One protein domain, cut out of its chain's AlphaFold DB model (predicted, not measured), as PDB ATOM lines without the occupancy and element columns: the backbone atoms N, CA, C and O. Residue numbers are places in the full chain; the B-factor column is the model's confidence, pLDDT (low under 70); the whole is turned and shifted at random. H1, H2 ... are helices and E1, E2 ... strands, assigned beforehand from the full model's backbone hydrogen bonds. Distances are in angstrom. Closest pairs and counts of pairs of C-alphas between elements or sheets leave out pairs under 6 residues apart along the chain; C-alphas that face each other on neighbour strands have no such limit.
ATOM      1  N   CYS A   7       1.865 -16.617   5.726       45.69
ATOM      2  CA  CYS A   7       3.212 -17.135   5.972       45.69
ATOM      3  C   CYS A   7       3.234 -18.455   6.774       45.69
ATOM      4  O   CYS A   7       4.102 -19.297   6.542       45.69
ATOM      5  N   CYS A   8       2.260 -18.691   7.662       51.75
ATOM      6  CA  CYS A   8       2.105 -19.961   8.376       51.75
ATOM      7  C   CYS A   8       1.612 -21.074   7.445       51.75
ATOM      8  O   CYS A   8       2.017 -22.224   7.597       51.75
ATOM      9  N   THR A   9       0.757 -20.743   6.473       59.22
ATOM     10  CA  THR A   9       0.242 -21.703   5.487       59.22
ATOM     11  C   THR A   9       1.341 -22.153   4.530       59.22
ATOM     12  O   THR A   9       1.521 -23.351   4.352       59.22
ATOM     13  N   VAL A  10       2.149 -21.220   4.009       68.75
ATOM     14  CA  VAL A  10       3.288 -21.546   3.124       68.75
ATOM     15  C   VAL A  10       4.302 -22.450   3.831       68.75
ATOM     16  O   VAL A  10       4.755 -23.441   3.261       68.75
ATOM     17  N   ARG A  11       4.611 -22.156   5.101       75.88
ATOM     18  CA  ARG A  11       5.498 -22.988   5.925       75.88
ATOM     19  C   ARG A  11       4.942 -24.399   6.111       75.88
ATOM     20  O   ARG A  11       5.653 -25.378   5.904       75.88
ATOM     21  N   GLN A  12       3.669 -24.507   6.486       80.81
ATOM     22  CA  GLN A  12       3.036 -25.799   6.732       80.81
ATOM     23  C   GLN A  12       2.954 -26.647   5.457       80.81
ATOM     24  O   GLN A  12       3.218 -27.851   5.501       80.81
ATOM     25  N   ASP A  13       2.633 -26.025   4.324       85.25
ATOM     26  CA  ASP A  13       2.565 -26.697   3.028       85.25
ATOM     27  C   ASP A  13       3.945 -27.212   2.601       85.25
ATOM     28  O   ASP A  13       4.068 -28.363   2.168       85.25
ATOM     29  N   LEU A  14       4.999 -26.413   2.806       89.38
ATOM     30  CA  LEU A  14       6.374 -26.825   2.542       89.38
ATOM     31  C   LEU A  14       6.777 -28.042   3.385       89.38
ATOM     32  O   LEU A  14       7.280 -29.023   2.834       89.38
ATOM     33  N   ILE A  15       6.504 -28.025   4.695       90.75
ATOM     34  CA  ILE A  15       6.811 -29.149   5.599       90.75
ATOM     35  C   ILE A  15       6.131 -30.435   5.111       90.75
ATOM     36  O   ILE A  15       6.755 -31.496   5.066       90.75
ATOM     37  N   VAL A  16       4.859 -30.359   4.707       92.62
ATOM     38  CA  VAL A  16       4.118 -31.520   4.189       92.62
ATOM     39  C   VAL A  16       4.755 -32.066   2.909       92.62
ATOM     40  O   VAL A  16       4.863 -33.285   2.748       92.62
ATOM     41  N   VAL A  17       5.183 -31.192   1.995       93.19
ATOM     42  CA  VAL A  17       5.848 -31.606   0.753       93.19
ATOM     43  C   VAL A  17       7.199 -32.259   1.046       93.19
ATOM     44  O   VAL A  17       7.451 -33.357   0.545       93.19
ATOM     45  N   LEU A  18       8.032 -31.650   1.894       95.00
ATOM     46  CA  LEU A  18       9.340 -32.189   2.276       95.00
ATOM     47  C   LEU A  18       9.212 -33.559   2.956       95.00
ATOM     48  O   LEU A  18       9.934 -34.487   2.595       95.00
ATOM     49  N   LYS A  19       8.229 -33.744   3.845       93.50
ATOM     50  CA  LYS A  19       7.936 -35.049   4.466       93.50
ATOM     51  C   LYS A  19       7.606 -36.121   3.433       93.50
ATOM     52  O   LYS A  19       8.196 -37.196   3.453       93.50
ATOM     53  N   ARG A  20       6.735 -35.816   2.466       94.31
ATOM     54  CA  ARG A  20       6.407 -36.751   1.374       94.31
ATOM     55  C   ARG A  20       7.617 -37.082   0.504       94.31
ATOM     56  O   ARG A  20       7.728 -38.208   0.018       94.31
ATOM     57  N   ILE A  21       8.501 -36.113   0.266       95.38
ATOM     58  CA  ILE A  21       9.758 -36.346  -0.451       95.38
ATOM     59  C   ILE A  21      10.636 -37.304   0.361       95.38
ATOM     60  O   ILE A  21      11.036 -38.335  -0.180       95.38
ATOM     61  N   SER A  22      10.852 -37.031   1.651       94.44
ATOM     62  CA  SER A  22      11.644 -37.884   2.549       94.44
ATOM     63  C   SER A  22      11.109 -39.318   2.620       94.44
ATOM     64  O   SER A  22      11.870 -40.272   2.469       94.44
ATOM     65  N   GLU A  23       9.792 -39.512   2.734       94.75
ATOM     66  CA  GLU A  23       9.170 -40.845   2.721       94.75
ATOM     67  C   GLU A  23       9.438 -41.603   1.411       94.75
ATOM     68  O   GLU A  23       9.699 -42.812   1.402       94.75
ATOM     69  N   ARG A  24       9.374 -40.910   0.268       96.44
ATOM     70  CA  ARG A  24       9.652 -41.515  -1.042       96.44
ATOM     71  C   ARG A  24      11.130 -41.847  -1.216       96.44
ATOM     72  O   ARG A  24      11.417 -42.886  -1.806       96.44
ATOM     73  N   VAL A  25      12.027 -41.012  -0.697       94.69
ATOM     74  CA  VAL A  25      13.472 -41.277  -0.678       94.69
ATOM     75  C   VAL A  25      13.778 -42.478   0.213       94.69
ATOM     76  O   VAL A  25      14.354 -43.459  -0.250       94.69
ATOM     77  N   SER A  26      13.272 -42.475   1.446       93.31
ATOM     78  CA  SER A  26      13.497 -43.537   2.434       93.31
ATOM     79  C   SER A  26      12.926 -44.893   2.000       93.31
ATOM     80  O   SER A  26      13.470 -45.941   2.333       93.31
ATOM     81  N   SER A  27      11.838 -44.895   1.221       95.88
ATOM     82  CA  SER A  27      11.259 -46.116   0.636       95.88
ATOM     83  C   SER A  27      11.897 -46.546  -0.694       95.88
ATOM     84  O   SER A  27      11.427 -47.507  -1.305       95.88
ATOM     85  N   GLY A  28      12.926 -45.838  -1.173       95.06
ATOM     86  CA  GLY A  28      13.609 -46.115  -2.442       95.06
ATOM     87  C   GLY A  28      12.776 -45.811  -3.695       95.06
ATOM     88  O   GLY A  28      13.155 -46.191  -4.800       95.06
ATOM     89  N   LYS A  29      11.627 -45.136  -3.552       96.06
ATOM     90  CA  LYS A  29      10.724 -44.756  -4.657       96.06
ATOM     91  C   LYS A  29      11.143 -43.466  -5.363       96.06
ATOM     92  O   LYS A  29      10.545 -43.103  -6.378       96.06
ATOM     93  N   LEU A  30      12.089 -42.733  -4.791       94.69
ATOM     94  CA  LEU A  30      12.650 -41.504  -5.330       94.69
ATOM     95  C   LEU A  30      14.139 -41.473  -4.983       94.69
ATOM     96  O   LEU A  30      14.494 -41.755  -3.848       94.69
ATOM     97  N   ASN A  31      14.992 -41.143  -5.947       94.75
ATOM     98  CA  ASN A  31      16.420 -40.962  -5.717       94.75
ATOM     99  C   ASN A  31      16.789 -39.541  -6.140       94.75
ATOM    100  O   ASN A  31      16.726 -39.233  -7.331       94.75
ATOM    101  N   ILE A  32      17.075 -38.684  -5.165       93.19
ATOM    102  CA  ILE A  32      17.470 -37.290  -5.371       93.19
ATOM    103  C   ILE A  32      18.523 -36.915  -4.333       93.19
ATOM    104  O   ILE A  32      18.437 -37.358  -3.189       93.19
ATOM    105  N   ASP A  33      19.461 -36.065  -4.732       89.31
ATOM    106  CA  ASP A  33      20.507 -35.545  -3.845       89.31
ATOM    107  C   ASP A  33      20.165 -34.145  -3.310       89.31
ATOM    108  O   ASP A  33      20.628 -33.747  -2.245       89.31
ATOM    109  N   ALA A  34      19.328 -33.395  -4.037       92.25
ATOM    110  CA  ALA A  34      18.974 -32.019  -3.714       92.25
ATOM    111  C   ALA A  34      17.514 -31.700  -4.064       92.25
ATOM    112  O   ALA A  34      16.917 -32.293  -4.969       92.25
ATOM    113  N   VAL A  35      16.957 -30.715  -3.358       93.31
ATOM    114  CA  VAL A  35      15.649 -30.114  -3.633       93.31
ATOM    115  C   VAL A  35      15.869 -28.628  -3.893       93.31
ATOM    116  O   VAL A  35      16.427 -27.935  -3.048       93.31
ATOM    117  N   VAL A  36      15.415 -28.140  -5.046       93.38
ATOM    118  CA  VAL A  36      15.395 -26.706  -5.356       93.38
ATOM    119  C   VAL A  36      13.989 -26.184  -5.099       93.38
ATOM    120  O   VAL A  36      13.020 -26.720  -5.638       93.38
ATOM    121  N   ILE A  37      13.886 -25.156  -4.261       92.12
ATOM    122  CA  ILE A  37      12.622 -24.501  -3.930       92.12
ATOM    123  C   ILE A  37      12.600 -23.160  -4.650       92.12
ATOM    124  O   ILE A  37      13.326 -22.242  -4.282       92.12
ATOM    125  N   GLU A  38      11.767 -23.055  -5.680       90.12
ATOM    126  CA  GLU A  38      11.461 -21.769  -6.298       90.12
ATOM    127  C   GLU A  38      10.444 -21.035  -5.424       90.12
ATOM    128  O   GLU A  38       9.321 -21.501  -5.212       90.12
ATOM    129  N   THR A  39      10.845 -19.883  -4.901       82.88
ATOM    130  CA  THR A  39       9.934 -18.952  -4.245       82.88
ATOM    131  C   THR A  39       9.341 -18.012  -5.296       82.88
ATOM    132  O   THR A  39       9.977 -17.713  -6.304       82.88
ATOM    133  N   THR A  40       8.106 -17.543  -5.102       73.19
ATOM    134  CA  THR A  40       7.526 -16.557  -6.030       73.19
ATOM    135  C   THR A  40       8.362 -15.273  -6.015       73.19
ATOM    136  O   THR A  40       9.034 -14.984  -5.029       73.19
ATOM    137  N   GLY A  41       8.318 -14.465  -7.081       70.38
ATOM    138  CA  GLY A  41       9.167 -13.264  -7.182       70.38
ATOM    139  C   GLY A  41       8.994 -12.236  -6.051       70.38
ATOM    140  O   GLY A  41       9.891 -11.440  -5.823       70.38
ATOM    141  N   MET A  42       7.876 -12.287  -5.320       74.81
ATOM    142  CA  MET A  42       7.562 -11.418  -4.173       74.81
ATOM    143  C   MET A  42       7.673 -12.143  -2.824       74.81
ATOM    144  O   MET A  42       7.220 -11.635  -1.804       74.81
ATOM    145  N   ALA A  43       8.150 -13.386  -2.816       78.00
ATOM    146  CA  ALA A  43       8.234 -14.160  -1.593       78.00
ATOM    147  C   ALA A  43       9.450 -13.740  -0.768       78.00
ATOM    148  O   ALA A  43      10.557 -13.589  -1.289       78.00
ATOM    149  N   ASP A  44       9.208 -13.645   0.532       80.44
ATOM    150  CA  ASP A  44      10.221 -13.535   1.570       80.44
ATOM    151  C   ASP A  44      10.933 -14.902   1.750       80.44
ATOM    152  O   ASP A  44      10.266 -15.917   2.015       80.44
ATOM    153  N   PRO A  45      12.273 -14.973   1.592       84.69
ATOM    154  CA  PRO A  45      13.053 -16.191   1.814       84.69
ATOM    155  C   PRO A  45      13.036 -16.693   3.264       84.69
ATOM    156  O   PRO A  45      13.245 -17.889   3.504       84.69
ATOM    157  N   ALA A  46      12.797 -15.823   4.246       83.56
ATOM    158  CA  ALA A  46      12.956 -16.160   5.651       83.56
ATOM    159  C   ALA A  46      12.012 -17.269   6.139       83.56
ATOM    160  O   ALA A  46      12.515 -18.254   6.682       83.56
ATOM    161  N   PRO A  47      10.677 -17.219   5.945       84.56
ATOM    162  CA  PRO A  47       9.777 -18.289   6.376       84.56
ATOM    163  C   PRO A  47      10.144 -19.666   5.814       84.56
ATOM    164  O   PRO A  47       9.967 -20.680   6.495       84.56
ATOM    165  N   VAL A  48      10.671 -19.702   4.586       88.75
ATOM    166  CA  VAL A  48      11.158 -20.928   3.945       88.75
ATOM    167  C   VAL A  48      12.422 -21.409   4.648       88.75
ATOM    168  O   VAL A  48      12.452 -22.544   5.121       88.75
ATOM    169  N   ALA A  49      13.426 -20.543   4.810       88.12
ATOM    170  CA  ALA A  49      14.682 -20.888   5.470       88.12
ATOM    171  C   ALA A  49      14.480 -21.342   6.927       88.12
ATOM    172  O   ALA A  49      15.019 -22.366   7.340       88.12
ATOM    173  N   GLN A  50      13.629 -20.644   7.684       85.69
ATOM    174  CA  GLN A  50      13.284 -20.965   9.074       85.69
ATOM    175  C   GLN A  50      12.717 -22.382   9.242       85.69
ATOM    176  O   GLN A  50      12.909 -22.997  10.290       85.69
ATOM    177  N   THR A  51      12.055 -22.927   8.217       88.69
ATOM    178  CA  THR A  51      11.513 -24.297   8.244       88.69
ATOM    179  C   THR A  51      12.601 -25.328   8.547       88.69
ATOM    180  O   THR A  51      12.380 -26.239   9.339       88.69
ATOM    181  N   PHE A  52      13.797 -25.137   7.988       88.31
ATOM    182  CA  PHE A  52      14.943 -26.032   8.165       88.31
ATOM    183  C   PHE A  52      15.642 -25.871   9.524       88.31
ATOM    184  O   PHE A  52      16.538 -26.646   9.845       88.31
ATOM    185  N   PHE A  53      15.248 -24.884  10.334       81.94
ATOM    186  CA  PHE A  53      15.811 -24.645  11.667       81.94
ATOM    187  C   PHE A  53      14.850 -24.960  12.811       81.94
ATOM    188  O   PHE A  53      15.311 -25.178  13.928       81.94
ATOM    189  N   VAL A  54      13.543 -24.960  12.541       83.12
ATOM    190  CA  VAL A  54      12.497 -25.087  13.565       83.12
ATOM    191  C   VAL A  54      11.814 -26.453  13.542       83.12
ATOM    192  O   VAL A  54      11.399 -26.932  14.592       83.12
ATOM    193  N   ASP A  55      11.645 -27.073  12.369       89.19
ATOM    194  CA  ASP A  55      10.952 -28.360  12.269       89.19
ATOM    195  C   ASP A  55      11.953 -29.522  12.365       89.19
ATOM    196  O   ASP A  55      12.710 -29.789  11.430       89.19
ATOM    197  N   GLU A  56      11.928 -30.228  13.498       87.38
ATOM    198  CA  GLU A  56      12.825 -31.356  13.801       87.38
ATOM    199  C   GLU A  56      12.782 -32.437  12.712       87.38
ATOM    200  O   GLU A  56      13.813 -32.926  12.257       87.38
ATOM    201  N   SER A  57      11.592 -32.769  12.211       89.06
ATOM    202  CA  SER A  57      11.451 -33.807  11.186       89.06
ATOM    203  C   SER A  57      11.980 -33.392   9.813       89.06
ATOM    204  O   SER A  57      12.354 -34.248   9.011       89.06
ATOM    205  N   VAL A  58      12.031 -32.088   9.522       91.69
ATOM    206  CA  VAL A  58      12.753 -31.575   8.353       91.69
ATOM    207  C   VAL A  58      14.258 -31.657   8.598       91.69
ATOM    208  O   VAL A  58      14.962 -32.145   7.719       91.69
ATOM    209  N   GLN A  59      14.744 -31.261   9.779       89.12
ATOM    210  CA  GLN A  59      16.171 -31.304  10.141       89.12
ATOM    211  C   GLN A  59      16.779 -32.708  10.095       89.12
ATOM    212  O   GLN A  59      17.944 -32.864   9.734       89.12
ATOM    213  N   GLU A  60      15.999 -33.735  10.426       89.88
ATOM    214  CA  GLU A  60      16.448 -35.130  10.376       89.88
ATOM    215  C   GLU A  60      16.759 -35.616   8.952       89.88
ATOM    216  O   GLU A  60      17.564 -36.528   8.767       89.88
ATOM    217  N   CYS A  61      16.109 -35.036   7.938       90.81
ATOM    218  CA  CYS A  61      16.138 -35.543   6.563       90.81
ATOM    219  C   CYS A  61      16.736 -34.559   5.553       90.81
ATOM    220  O   CYS A  61      17.172 -34.971   4.478       90.81
ATOM    221  N   PHE A  62      16.733 -33.266   5.867       92.56
ATOM    222  CA  PHE A  62      17.157 -32.195   4.979       92.56
ATOM    223  C   PHE A  62      18.044 -31.198   5.717       92.56
ATOM    224  O   PHE A  62      17.867 -30.917   6.898       92.56
ATOM    225  N   ARG A  63      18.953 -30.584   4.963       88.88
ATOM    226  CA  ARG A  63      19.697 -29.390   5.371       88.88
ATOM    227  C   ARG A  63      19.459 -28.287   4.350       88.88
ATOM    228  O   ARG A  63      19.302 -28.577   3.164       88.88
ATOM    229  N   LEU A  64      19.465 -27.036   4.797       89.69
ATOM    230  CA  LEU A  64      19.444 -25.896   3.891       89.69
ATOM    231  C   LEU A  64      20.853 -25.674   3.331       89.69
ATOM    232  O   LEU A  64      21.781 -25.417   4.091       89.69
ATOM    233  N   ASP A  65      21.024 -25.816   2.018       90.69
ATOM    234  CA  ASP A  65      22.334 -25.671   1.367       90.69
ATOM    235  C   ASP A  65      22.742 -24.200   1.201       90.69
ATOM    236  O   ASP A  65      23.841 -23.805   1.585       90.69
ATOM    237  N   GLY A  66      21.841 -23.369   0.679       90.44
ATOM    238  CA  GLY A  66      22.079 -21.952   0.430       90.44
ATOM    239  C   GLY A  66      20.849 -21.265  -0.154       90.44
ATOM    240  O   GLY A  66      19.963 -21.923  -0.698       90.44
ATOM    241  N   ILE A  67      20.798 -19.940  -0.039       92.38
ATOM    242  CA  ILE A  67      19.813 -19.091  -0.715       92.38
ATOM    243  C   ILE A  67      20.485 -18.457  -1.935       92.38
ATOM    244  O   ILE A  67      21.498 -17.770  -1.808       92.38
ATOM    245  N   VAL A  68      19.929 -18.683  -3.125       94.56
ATOM    246  CA  VAL A  68      20.460 -18.146  -4.386       94.56
ATOM    247  C   VAL A  68      19.487 -17.129  -4.948       94.56
ATOM    248  O   VAL A  68      18.344 -17.471  -5.246       94.56
ATOM    249  N   THR A  69      19.958 -15.901  -5.145       95.56
ATOM    250  CA  THR A  69      19.137 -14.817  -5.689       95.56
ATOM    251  C   THR A  69      19.609 -14.484  -7.100       95.56
ATOM    252  O   THR A  69      20.754 -14.080  -7.321       95.56
ATOM    253  N   LEU A  70      18.719 -14.681  -8.074       96.19
ATOM    254  CA  LEU A  70      18.942 -14.306  -9.468       96.19
ATOM    255  C   LEU A  70      18.587 -12.829  -9.658       96.19
ATOM    256  O   LEU A  70      17.438 -12.436  -9.479       96.19
ATOM    257  N   VAL A  71      19.565 -12.024 -10.057       97.44
ATOM    258  CA  VAL A  71      19.440 -10.572 -10.179       97.44
ATOM    259  C   VAL A  71      19.461 -10.171 -11.652       97.44
ATOM    260  O   VAL A  71      20.353 -10.566 -12.396       97.44
ATOM    261  N   ASP A  72      18.494  -9.368 -12.088       97.62
ATOM    262  CA  ASP A  72      18.496  -8.761 -13.422       97.62
ATOM    263  C   ASP A  72      19.358  -7.490 -13.420       97.62
ATOM    264  O   ASP A  72      18.923  -6.456 -12.914       97.62
ATOM    265  N   ALA A  73      20.554  -7.542 -14.017       98.12
ATOM    266  CA  ALA A  73      21.480  -6.408 -14.046       98.12
ATOM    267  C   ALA A  73      20.888  -5.146 -14.689       98.12
ATOM    268  O   ALA A  73      21.302  -4.042 -14.345       98.12
ATOM    269  N   LYS A  74      19.921  -5.283 -15.607       97.56
ATOM    270  CA  LYS A  74      19.339  -4.139 -16.312       97.56
ATOM    271  C   LYS A  74      18.295  -3.395 -15.486       97.56
ATOM    272  O   LYS A  74      18.141  -2.189 -15.659       97.56
ATOM    273  N   HIS A  75      17.560  -4.109 -14.635       96.81
ATOM    274  CA  HIS A  75      16.370  -3.571 -13.963       96.81
ATOM    275  C   HIS A  75      16.486  -3.507 -12.440       96.81
ATOM    276  O   HIS A  75      15.684  -2.818 -11.815       96.81
ATOM    277  N   ILE A  76      17.468  -4.180 -11.830       95.56
ATOM    278  CA  ILE A  76      17.554  -4.314 -10.369       95.56
ATOM    279  C   ILE A  76      17.542  -2.978  -9.630       95.56
ATOM    280  O   ILE A  76      16.859  -2.865  -8.621       95.56
ATOM    281  N   GLU A  77      18.223  -1.950 -10.137       94.38
ATOM    282  CA  GLU A  77      18.273  -0.646  -9.467       94.38
ATOM    283  C   GLU A  77      16.876  -0.062  -9.244       94.38
ATOM    284  O   GLU A  77      16.586   0.401  -8.149       94.38
ATOM    285  N   GLN A  78      15.974  -0.198 -10.222       94.06
ATOM    286  CA  GLN A  78      14.593   0.280 -10.102       94.06
ATOM    287  C   GLN A  78      13.817  -0.456  -9.005       94.06
ATOM    288  O   GLN A  78      12.985   0.149  -8.341       94.06
ATOM    289  N   HIS A  79      14.089  -1.750  -8.817       92.94
ATOM    290  CA  HIS A  79      13.465  -2.553  -7.768       92.94
ATOM    291  C   HIS A  79      14.048  -2.240  -6.386       92.94
ATOM    292  O   HIS A  79      13.308  -2.182  -5.411       92.94
ATOM    293  N   LEU A  80      15.357  -1.982  -6.298       91.81
ATOM    294  CA  LEU A  80      16.000  -1.551  -5.054       91.81
ATOM    295  C   LEU A  80      15.567  -0.137  -4.635       91.81
ATOM    296  O   LEU A  80      15.490   0.138  -3.444       91.81
ATOM    297  N   ASP A  81      15.279   0.736  -5.604       90.62
ATOM    298  CA  ASP A  81      14.813   2.115  -5.392       90.62
ATOM    299  C   ASP A  81      13.291   2.221  -5.194       90.62
ATOM    300  O   ASP A  81      12.764   3.316  -5.003       90.62
ATOM    301  N   GLU A  82      12.557   1.105  -5.264       88.31
ATOM    302  CA  GLU A  82      11.107   1.112  -5.093       88.31
ATOM    303  C   GLU A  82      10.739   1.502  -3.652       88.31
ATOM    304  O   GLU A  82      10.940   0.739  -2.701       88.31
ATOM    305  N   GLU A  83      10.167   2.696  -3.498       83.44
ATOM    306  CA  GLU A  83       9.612   3.164  -2.231       83.44
ATOM    307  C   GLU A  83       8.333   2.390  -1.901       83.44
ATOM    308  O   GLU A  83       7.330   2.438  -2.621       83.44
ATOM    309  N   LYS A  84       8.356   1.680  -0.775       82.62
ATOM    310  CA  LYS A  84       7.192   0.972  -0.246       82.62
ATOM    311  C   LYS A  84       6.440   1.849   0.750       82.62
ATOM    312  O   LYS A  84       6.988   2.777   1.342       82.62
ATOM    313  N   ALA A  85       5.157   1.541   0.940       81.38
ATOM    314  CA  ALA A  85       4.356   2.176   1.980       81.38
ATOM    315  C   ALA A  85       4.998   1.975   3.364       81.38
ATOM    316  O   ALA A  85       5.706   0.997   3.597       81.38
ATOM    317  N   GLU A  86       4.726   2.887   4.295       70.62
ATOM    318  CA  GLU A  86       5.295   2.831   5.642       70.62
ATOM    319  C   GLU A  86       4.983   1.485   6.323       70.62
ATOM    320  O   GLU A  86       3.824   1.101   6.481       70.62
ATOM    321  N   GLY A  87       6.039   0.752   6.692       67.38
ATOM    322  CA  GLY A  87       5.948  -0.579   7.299       67.38
ATOM    323  C   GLY A  87       5.911  -1.758   6.319       67.38
ATOM    324  O   GLY A  87       5.927  -2.894   6.783       67.38
ATOM    325  N   ALA A  88       5.883  -1.523   5.003       76.56
ATOM    326  CA  ALA A  88       6.060  -2.568   3.998       76.56
ATOM    327  C   ALA A  88       7.545  -2.735   3.637       76.56
ATOM    328  O   ALA A  88       8.294  -1.762   3.541       76.56
ATOM    329  N   GLU A  89       7.956  -3.983   3.446       77.75
ATOM    330  CA  GLU A  89       9.334  -4.353   3.136       77.75
ATOM    331  C   GLU A  89       9.576  -4.345   1.622       77.75
ATOM    332  O   GLU A  89       8.684  -4.659   0.831       77.75
ATOM    333  N   ASN A  90      10.776  -3.923   1.208       88.00
ATOM    334  CA  ASN A  90      11.185  -4.010  -0.189       88.00
ATOM    335  C   ASN A  90      11.729  -5.419  -0.440       88.00
ATOM    336  O   ASN A  90      12.834  -5.756  -0.012       88.00
ATOM    337  N   GLU A  91      10.953  -6.223  -1.160       88.69
ATOM    338  CA  GLU A  91      11.227  -7.643  -1.364       88.69
ATOM    339  C   GLU A  91      12.552  -7.868  -2.111       88.69
ATOM    340  O   GLU A  91      13.272  -8.822  -1.822       88.69
ATOM    341  N   ALA A  92      12.925  -6.971  -3.032       91.88
ATOM    342  CA  ALA A  92      14.187  -7.070  -3.764       91.88
ATOM    343  C   ALA A  92      15.395  -6.829  -2.847       91.88
ATOM    344  O   ALA A  92      16.397  -7.539  -2.947       91.88
ATOM    345  N   VAL A  93      15.296  -5.862  -1.929       91.31
ATOM    346  CA  VAL A  93      16.343  -5.604  -0.927       91.31
ATOM    347  C   VAL A  93      16.500  -6.811  -0.003       91.31
ATOM    348  O   VAL A  93      17.623  -7.254   0.236       91.31
ATOM    349  N   GLU A  94      15.397  -7.390   0.470       88.88
ATOM    350  CA  GLU A  94      15.430  -8.568   1.342       88.88
ATOM    351  C   GLU A  94      16.012  -9.791   0.644       88.88
ATOM    352  O   GLU A  94      16.900 -10.449   1.184       88.88
ATOM    353  N   GLN A  95      15.592 -10.076  -0.587       92.19
ATOM    354  CA  GLN A  95      16.127 -11.198  -1.359       92.19
ATOM    355  C   GLN A  95      17.636 -11.072  -1.596       92.19
ATOM    356  O   GLN A  95      18.346 -12.081  -1.582       92.19
ATOM    357  N   VAL A  96      18.153  -9.853  -1.787       93.31
ATOM    358  CA  VAL A  96      19.602  -9.608  -1.868       93.31
ATOM    359  C   VAL A  96      20.265  -9.810  -0.502       93.31
ATOM    360  O   VAL A  96      21.301 -10.470  -0.417       93.31
ATOM    361  N   ALA A  97      19.663  -9.303   0.572       90.06
ATOM    362  CA  ALA A  97      20.186  -9.422   1.932       90.06
ATOM    363  C   ALA A  97      20.237 -10.874   2.445       90.06
ATOM    364  O   ALA A  97      21.159 -11.246   3.168       90.06
ATOM    365  N   PHE A  98      19.280 -11.712   2.046       89.38
ATOM    366  CA  PHE A  98      19.227 -13.128   2.416       89.38
ATOM    367  C   PHE A  98      20.130 -14.029   1.577       89.38
ATOM    368  O   PHE A  98      20.381 -15.168   1.982       89.38
ATOM    369  N   ALA A  99      20.594 -13.548   0.423       91.69
ATOM    370  CA  ALA A  99      21.361 -14.349  -0.511       91.69
ATOM    371  C   ALA A  99      22.663 -14.857   0.119       91.69
ATOM    372  O   ALA A  99      23.433 -14.112   0.721       91.69
ATOM    373  N   ASP A 100      22.940 -16.136  -0.092       88.94
ATOM    374  CA  ASP A 100      24.262 -16.725   0.088       88.94
ATOM    375  C   ASP A 100      25.064 -16.699  -1.228       88.94
ATOM    376  O   ASP A 100      26.289 -16.816  -1.229       88.94
ATOM    377  N   ARG A 101      24.374 -16.531  -2.366       92.75
ATOM    378  CA  ARG A 101      24.962 -16.301  -3.689       92.75
ATOM    379  C   ARG A 101      24.068 -15.381  -4.517       92.75
ATOM    380  O   ARG A 101      22.867 -15.621  -4.635       92.75
ATOM    381  N   LEU A 102      24.675 -14.384  -5.156       96.19
ATOM    382  CA  LEU A 102      24.014 -13.511  -6.123       96.19
ATOM    383  C   LEU A 102      24.418 -13.920  -7.542       96.19
ATOM    384  O   LEU A 102      25.602 -13.932  -7.879       96.19
ATOM    385  N   LEU A 103      23.443 -14.249  -8.388       97.69
ATOM    386  CA  LEU A 103      23.661 -14.493  -9.815       97.69
ATOM    387  C   LEU A 103      23.244 -13.244 -10.593       97.69
ATOM    388  O   LEU A 103      22.062 -13.043 -10.857       97.69
ATOM    389  N   LEU A 104      24.207 -12.391 -10.939       98.31
ATOM    390  CA  LEU A 104      23.960 -11.157 -11.679       98.31
ATOM    391  C   LEU A 104      23.827 -11.472 -13.171       98.31
ATOM    392  O   LEU A 104      24.821 -11.614 -13.880       98.31
ATOM    393  N   ASN A 105      22.592 -11.622 -13.633       98.44
ATOM    394  CA  ASN A 105      22.238 -12.045 -14.979       98.44
ATOM    395  C   ASN A 105      21.993 -10.863 -15.925       98.44
ATOM    396  O   ASN A 105      21.779  -9.733 -15.492       98.44
ATOM    397  N   LYS A 106      21.932 -11.149 -17.230       98.19
ATOM    398  CA  LYS A 106      21.699 -10.173 -18.309       98.19
ATOM    399  C   LYS A 106      22.790  -9.104 -18.396       98.19
ATOM    400  O   LYS A 106      22.528  -7.963 -18.777       98.19
ATOM    401  N   VAL A 107      24.023  -9.476 -18.052       97.94
ATOM    402  CA  VAL A 107      25.179  -8.567 -18.113       97.94
ATOM    403  C   VAL A 107      25.502  -8.111 -19.539       97.94
ATOM    404  O   VAL A 107      26.221  -7.142 -19.720       97.94
ATOM    405  N   ASP A 108      24.958  -8.781 -20.557       97.94
ATOM    406  CA  ASP A 108      25.018  -8.380 -21.965       97.94
ATOM    407  C   ASP A 108      24.176  -7.135 -22.302       97.94
ATOM    408  O   ASP A 108      24.365  -6.544 -23.364       97.94
ATOM    409  N   LEU A 109      23.255  -6.725 -21.421       97.88
ATOM    410  CA  LEU A 109      22.331  -5.602 -21.648       97.88
ATOM    411  C   LEU A 109      22.769  -4.283 -20.986       97.88
ATOM    412  O   LEU A 109      22.042  -3.284 -21.061       97.88
ATOM    413  N   VAL A 110      23.921  -4.283 -20.320       97.56
ATOM    414  CA  VAL A 110      24.472  -3.160 -19.551       97.56
ATOM    415  C   VAL A 110      25.959  -2.992 -19.855       97.56
ATOM    416  O   VAL A 110      26.632  -3.951 -20.227       97.56
ATOM    417  N   ASP A 111      26.474  -1.770 -19.727       97.69
ATOM    418  CA  ASP A 111      27.912  -1.520 -19.858       97.69
ATOM    419  C   ASP A 111      28.686  -1.790 -18.548       97.69
ATOM    420  O   ASP A 111      28.110  -2.058 -17.492       97.69
ATOM    421  N   GLU A 112      30.022  -1.742 -18.602       96.88
ATOM    422  CA  GLU A 112      30.865  -2.037 -17.431       96.88
ATOM    423  C   GLU A 112      30.699  -1.006 -16.300       96.88
ATOM    424  O   GLU A 112      30.868  -1.343 -15.129       96.88
ATOM    425  N   ALA A 113      30.338   0.240 -16.621       96.69
ATOM    426  CA  ALA A 113      30.112   1.272 -15.613       96.69
ATOM    427  C   ALA A 113      28.778   1.048 -14.881       96.69
ATOM    428  O   ALA A 113      28.710   1.196 -13.660       96.69
ATOM    429  N   GLU A 114      27.729   0.655 -15.609       96.44
ATOM    430  CA  GLU A 114      26.465   0.184 -15.042       96.44
ATOM    431  C   GLU A 114      26.681  -1.069 -14.179       96.44
ATOM    432  O   GLU A 114      26.202  -1.106 -13.048       96.44
ATOM    433  N   LEU A 115      27.453  -2.057 -14.651       97.00
ATOM    434  CA  LEU A 115      27.763  -3.269 -13.879       97.00
ATOM    435  C   LEU A 115      28.487  -2.959 -12.571       97.00
ATOM    436  O   LEU A 115      28.070  -3.436 -11.517       97.00
ATOM    437  N   ALA A 116      29.540  -2.140 -12.617       95.69
ATOM    438  CA  ALA A 116      30.278  -1.749 -11.420       95.69
ATOM    439  C   ALA A 116      29.373  -1.031 -10.403       95.69
ATOM    440  O   ALA A 116      29.465  -1.289  -9.202       95.69
ATOM    441  N   ARG A 117      28.458  -0.176 -10.881       95.62
ATOM    442  CA  ARG A 117      27.465   0.501 -10.036       95.62
ATOM    443  C   ARG A 117      26.498  -0.494  -9.393       95.62
ATOM    444  O   ARG A 117      26.324  -0.455  -8.177       95.62
ATOM    445  N   VAL A 118      25.906  -1.393 -10.181       96.75
ATOM    446  CA  VAL A 118      24.973  -2.419  -9.687       96.75
ATOM    447  C   VAL A 118      25.646  -3.307  -8.646       96.75
ATOM    448  O   VAL A 118      25.095  -3.513  -7.569       96.75
ATOM    449  N   GLU A 119      26.857  -3.790  -8.917       96.50
ATOM    450  CA  GLU A 119      27.595  -4.594  -7.945       96.50
ATOM    451  C   GLU A 119      27.917  -3.825  -6.665       96.50
ATOM    452  O   GLU A 119      27.811  -4.392  -5.582       96.50
ATOM    453  N   GLY A 120      28.289  -2.545  -6.771       94.12
ATOM    454  CA  GLY A 120      28.504  -1.686  -5.607       94.12
ATOM    455  C   GLY A 120      27.256  -1.598  -4.729       94.12
ATOM    456  O   GLY A 120      27.339  -1.779  -3.517       94.12
ATOM    457  N   ARG A 121      26.080  -1.421  -5.342       94.00
ATOM    458  CA  ARG A 121      24.796  -1.399  -4.623       94.00
ATOM    459  C   ARG A 121      24.457  -2.740  -3.973       94.00
ATOM    460  O   ARG A 121      24.027  -2.763  -2.825       94.00
ATOM    461  N   LEU A 122      24.662  -3.851  -4.681       94.62
ATOM    462  CA  LEU A 122      24.430  -5.190  -4.132       94.62
ATOM    463  C   LEU A 122      25.361  -5.483  -2.948       94.62
ATOM    464  O   LEU A 122      24.892  -5.980  -1.928       94.62
ATOM    465  N   ARG A 123      26.647  -5.114  -3.045       91.94
ATOM    466  CA  ARG A 123      27.623  -5.259  -1.951       91.94
ATOM    467  C   ARG A 123      27.302  -4.371  -0.750       91.94
ATOM    468  O   ARG A 123      27.557  -4.787   0.373       91.94
ATOM    469  N   ALA A 124      26.722  -3.188  -0.964       88.94
ATOM    470  CA  ALA A 124      26.280  -2.324   0.133       88.94
ATOM    471  C   ALA A 124      25.153  -2.969   0.965       88.94
ATOM    472  O   ALA A 124      25.118  -2.811   2.183       88.94
ATOM    473  N   ILE A 125      24.265  -3.739   0.322       90.12
ATOM    474  CA  ILE A 125      23.208  -4.502   1.005       90.12
ATOM    475  C   ILE A 125      23.785  -5.776   1.637       90.12
ATOM    476  O   ILE A 125      23.521  -6.075   2.800       90.12
ATOM    477  N   ASN A 126      24.558  -6.542   0.864       88.88
ATOM    478  CA  ASN A 126      25.107  -7.829   1.273       88.88
ATOM    479  C   ASN A 126      26.538  -7.996   0.753       88.88
ATOM    480  O   ASN A 126      26.774  -8.490  -0.351       88.88
ATOM    481  N   SER A 127      27.502  -7.601   1.581       85.62
ATOM    482  CA  SER A 127      28.936  -7.724   1.288       85.62
ATOM    483  C   SER A 127      29.433  -9.176   1.298       85.62
ATOM    484  O   SER A 127      30.493  -9.475   0.752       85.62
ATOM    485  N   PHE A 128      28.646 -10.088   1.871       81.12
ATOM    486  CA  PHE A 128      29.035 -11.466   2.153       81.12
ATOM    487  C   PHE A 128      28.574 -12.467   1.087       81.12
ATOM    488  O   PHE A 128      29.037 -13.608   1.075       81.12
ATOM    489  N   ALA A 129      27.676 -12.073   0.185       88.00
ATOM    490  CA  ALA A 129      27.244 -12.914  -0.922       88.00
ATOM    491  C   ALA A 129      28.160 -12.719  -2.139       88.00
ATOM    492  O   ALA A 129      28.179 -11.630  -2.722       88.00
ATOM    493  N   PRO A 130      28.880 -13.759  -2.604       90.06
ATOM    494  CA  PRO A 130      29.625 -13.666  -3.849       90.06
ATOM    495  C   PRO A 130      28.691 -13.315  -5.010       90.06
ATOM    496  O   PRO A 130      27.592 -13.864  -5.125       90.06
ATOM    497  N   ILE A 131      29.140 -12.423  -5.892       94.75
ATOM    498  CA  ILE A 131      28.402 -12.039  -7.097       94.75
ATOM    499  C   ILE A 131      29.009 -12.770  -8.291       94.75
ATOM    500  O   ILE A 131      30.176 -12.569  -8.619       94.75
ATOM    501  N   GLN A 132      28.207 -13.600  -8.955       95.94
ATOM    502  CA  GLN A 132      28.575 -14.295 -10.185       95.94
ATOM    503  C   GLN A 132      27.853 -13.652 -11.369       95.94
ATOM    504  O   GLN A 132      26.632 -13.758 -11.486       95.94
ATOM    505  N   ARG A 133      28.605 -13.002 -12.263       97.44
ATOM    506  CA  ARG A 133      28.073 -12.463 -13.525       97.44
ATOM    507  C   ARG A 133      27.671 -13.605 -14.461       97.44
ATOM    508  O   ARG A 133      28.440 -14.548 -14.642       97.44
ATOM    509  N   CYS A 134      26.509 -13.510 -15.101       97.88
ATOM    510  CA  CYS A 134      26.051 -14.494 -16.080       97.88
ATOM    511  C   CYS A 134      25.143 -13.892 -17.167       97.88
ATOM    512  O   CYS A 134      24.657 -12.763 -17.075       97.88
ATOM    513  N   GLN A 135      24.932 -14.659 -18.237       98.00
ATOM    514  CA  GLN A 135      24.007 -14.334 -19.325       98.00
ATOM    515  C   GLN A 135      23.040 -15.499 -19.499       98.00
ATOM    516  O   GLN A 135      23.448 -16.660 -19.431       98.00
ATOM    517  N   GLN A 136      21.755 -15.202 -19.707       96.88
ATOM    518  CA  GLN A 136      20.693 -16.213 -19.827       96.88
ATOM    519  C   GLN A 136      20.668 -17.226 -18.664       96.88
ATOM    520  O   GLN A 136      20.288 -18.380 -18.849       96.88
ATOM    521  N   SER A 137      21.096 -16.795 -17.474       95.50
ATOM    522  CA  SER A 137      21.232 -17.629 -16.274       95.50
ATOM    523  C   SER A 137      22.156 -18.842 -16.449       95.50
ATOM    524  O   SER A 137      22.030 -19.825 -15.721       95.50
ATOM    525  N   GLN A 138      23.088 -18.803 -17.406       97.06
ATOM    526  CA  GLN A 138      24.060 -19.877 -17.601       97.06
ATOM    527  C   GLN A 138      25.159 -19.786 -16.539       97.06
ATOM    528  O   GLN A 138      26.001 -18.889 -16.579       97.06
ATOM    529  N   VAL A 139      25.138 -20.721 -15.591       95.69
ATOM    530  CA  VAL A 139      26.104 -20.849 -14.490       95.69
ATOM    531  C   VAL A 139      26.445 -22.321 -14.263       95.69
ATOM    532  O   VAL A 139      25.727 -23.210 -14.733       95.69
ATOM    533  N   ALA A 140      27.543 -22.601 -13.561       94.88
ATOM    534  CA  ALA A 140      27.857 -23.973 -13.188       94.88
ATOM    535  C   ALA A 140      26.854 -24.473 -12.136       94.88
ATOM    536  O   ALA A 140      26.357 -23.701 -11.321       94.88
ATOM    537  N   VAL A 141      26.592 -25.782 -12.093       92.06
ATOM    538  CA  VAL A 141      25.699 -26.364 -11.069       92.06
ATOM    539  C   VAL A 141      26.203 -26.058  -9.653       92.06
ATOM    540  O   VAL A 141      25.398 -25.763  -8.778       92.06
ATOM    541  N   GLY A 142      27.524 -26.044  -9.450       89.75
ATOM    542  CA  GLY A 142      28.150 -25.682  -8.172       89.75
ATOM    543  C   GLY A 142      28.006 -24.206  -7.771       89.75
ATOM    544  O   GLY A 142      28.329 -23.850  -6.643       89.75
ATOM    545  N   ASP A 143      27.525 -23.337  -8.667       88.94
ATOM    546  CA  ASP A 143      27.144 -21.962  -8.318       88.94
ATOM    547  C   ASP A 143      25.722 -21.882  -7.735       88.94
ATOM    548  O   ASP A 143      25.326 -20.825  -7.246       88.94
ATOM    549  N   VAL A 144      24.955 -22.978  -7.784       91.81
ATOM    550  CA  VAL A 144      23.561 -23.048  -7.312       91.81
ATOM    551  C   VAL A 144      23.374 -24.093  -6.211       91.81
ATOM    552  O   VAL A 144      22.593 -23.872  -5.292       91.81
ATOM    553  N   LEU A 145      24.071 -25.225  -6.310       91.75
ATOM    554  CA  LEU A 145      23.995 -26.357  -5.386       91.75
ATOM    555  C   LEU A 145      25.349 -26.612  -4.723       91.75
ATOM    556  O   LEU A 145      26.390 -26.273  -5.284       91.75
ATOM    557  N   GLU A 146      25.321 -27.283  -3.571       88.31
ATOM    558  CA  GLU A 146      26.501 -27.552  -2.737       88.31
ATOM    559  C   GLU A 146      27.222 -26.256  -2.333       88.31
ATOM    560  O   GLU A 146      28.445 -26.207  -2.175       88.31
ATOM    561  N   LEU A 147      26.445 -25.188  -2.137       86.56
ATOM    562  CA  LEU A 147      26.943 -23.931  -1.608       86.56
ATOM    563  C   LEU A 147      27.364 -24.073  -0.154       86.56
ATOM    564  O   LEU A 147      28.244 -23.333   0.280       86.56
ATOM    565  N   ARG A 148      26.780 -24.994   0.617       82.12
ATOM    566  CA  ARG A 148      27.167 -25.220   2.016       82.12
ATOM    567  C   ARG A 148      27.221 -23.913   2.808       82.12
ATOM    568  O   ARG A 148      28.069 -23.711   3.670       82.12
ATOM    569  N   ALA A 149      26.336 -22.979   2.481       76.06
ATOM    570  CA  ALA A 149      26.354 -21.637   3.032       76.06
ATOM    571  C   ALA A 149      25.874 -21.606   4.486       76.06
ATOM    572  O   ALA A 149      26.125 -20.642   5.207       76.06
ATOM    573  N   PHE A 150      25.195 -22.668   4.906       70.19
ATOM    574  CA  PHE A 150      24.806 -22.943   6.284       70.19
ATOM    575  C   PHE A 150      25.663 -24.058   6.909       70.19
ATOM    576  O   PHE A 150      25.352 -24.546   7.998       70.19
ATOM    577  N   ASP A 151      26.723 -24.490   6.212       68.38
ATOM    578  CA  ASP A 151      27.708 -25.420   6.748       68.38
ATOM    579  C   ASP A 151      28.701 -24.655   7.620       68.38
ATOM    580  O   ASP A 151      29.299 -23.639   7.234       68.38
TER     581      ASP A 151
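AT A GLANCE: This is residues 7 to 151 of the 347 residues of a protein of Emiliania huxleyi (UniProt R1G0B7). Two lobes meet where H2 touches H5: one holds helices H1, H2 and H3, the other a small parallel sheet, E1 E2 E3, with H6 over it, H5 grazing it and H4 against H5. Residues 83 to 88 stick out. The 145 printed residues hold six named helices and three named strands, in order H1 H2 H3 E1 H4 H5 E2 H6 E3, mostly helix. The whole is compact, radius of gyration of the C-alphas 16.9 A, spanning 53 by 39 by 23 A.

HOW THE PARTS SIT: Start at H1, residues 7 to 26, which with residues 7 to 15 alone touches H2, residues 45 to 54, at a steep tilt of 57 degrees; the closest C-alphas, Arg 11 and Val 48, are 6.3 A apart. H3, residues 56 to 59, touches H2 only at the corner, closest C-alphas Phe 52 and Gln 59, 5.8 A. H2 touches H5, residues 91 to 98, closest C-alphas Pro 45 and Gln 95, 6.7 A. H4, residues 76 to 80, touches H5, closest C-alphas Leu 80 and Val 93, 5.8 A. In the sheet of E1, residues 68 to 72, E2, residues 101 to 105, and E3, residues 131 to 133, find N 71 and O 103, 2.8 A, and N 104 and O 132, 2.8 A, within hydrogen-bond range. H6, residues 112 to 125, is on this sheet; E1, H4 H5, E2 and E2, H6, E3 are strand-helix-strand units, parallel neighbour strands joined through helices, with right-handed crossovers. Every O i to N i+4 pair is within range in H1, H4, H5 and H6, 3 of 6 in H2; H3 is too short for one.

IN THESE COORDINATES: Find C-alpha 7 at (3.212, -17.135, 5.972); H1 runs 28.6 A from there. H2 measures 14.7 A, E1 13.2 A, E2 12.4 A and H6 20.1 A; E3 ends at C-alpha 133, (28.073, -12.463, -13.525).

THE WHOLE: The C-alphas farthest apart, Ser 27 and Ala 113, are 53.5 A apart. The printed part has no cut; the link H1 to H2 is long. Mean pLDDT of the printed part is 89.4, under 70 at residues 7 to 10, 87 and 151.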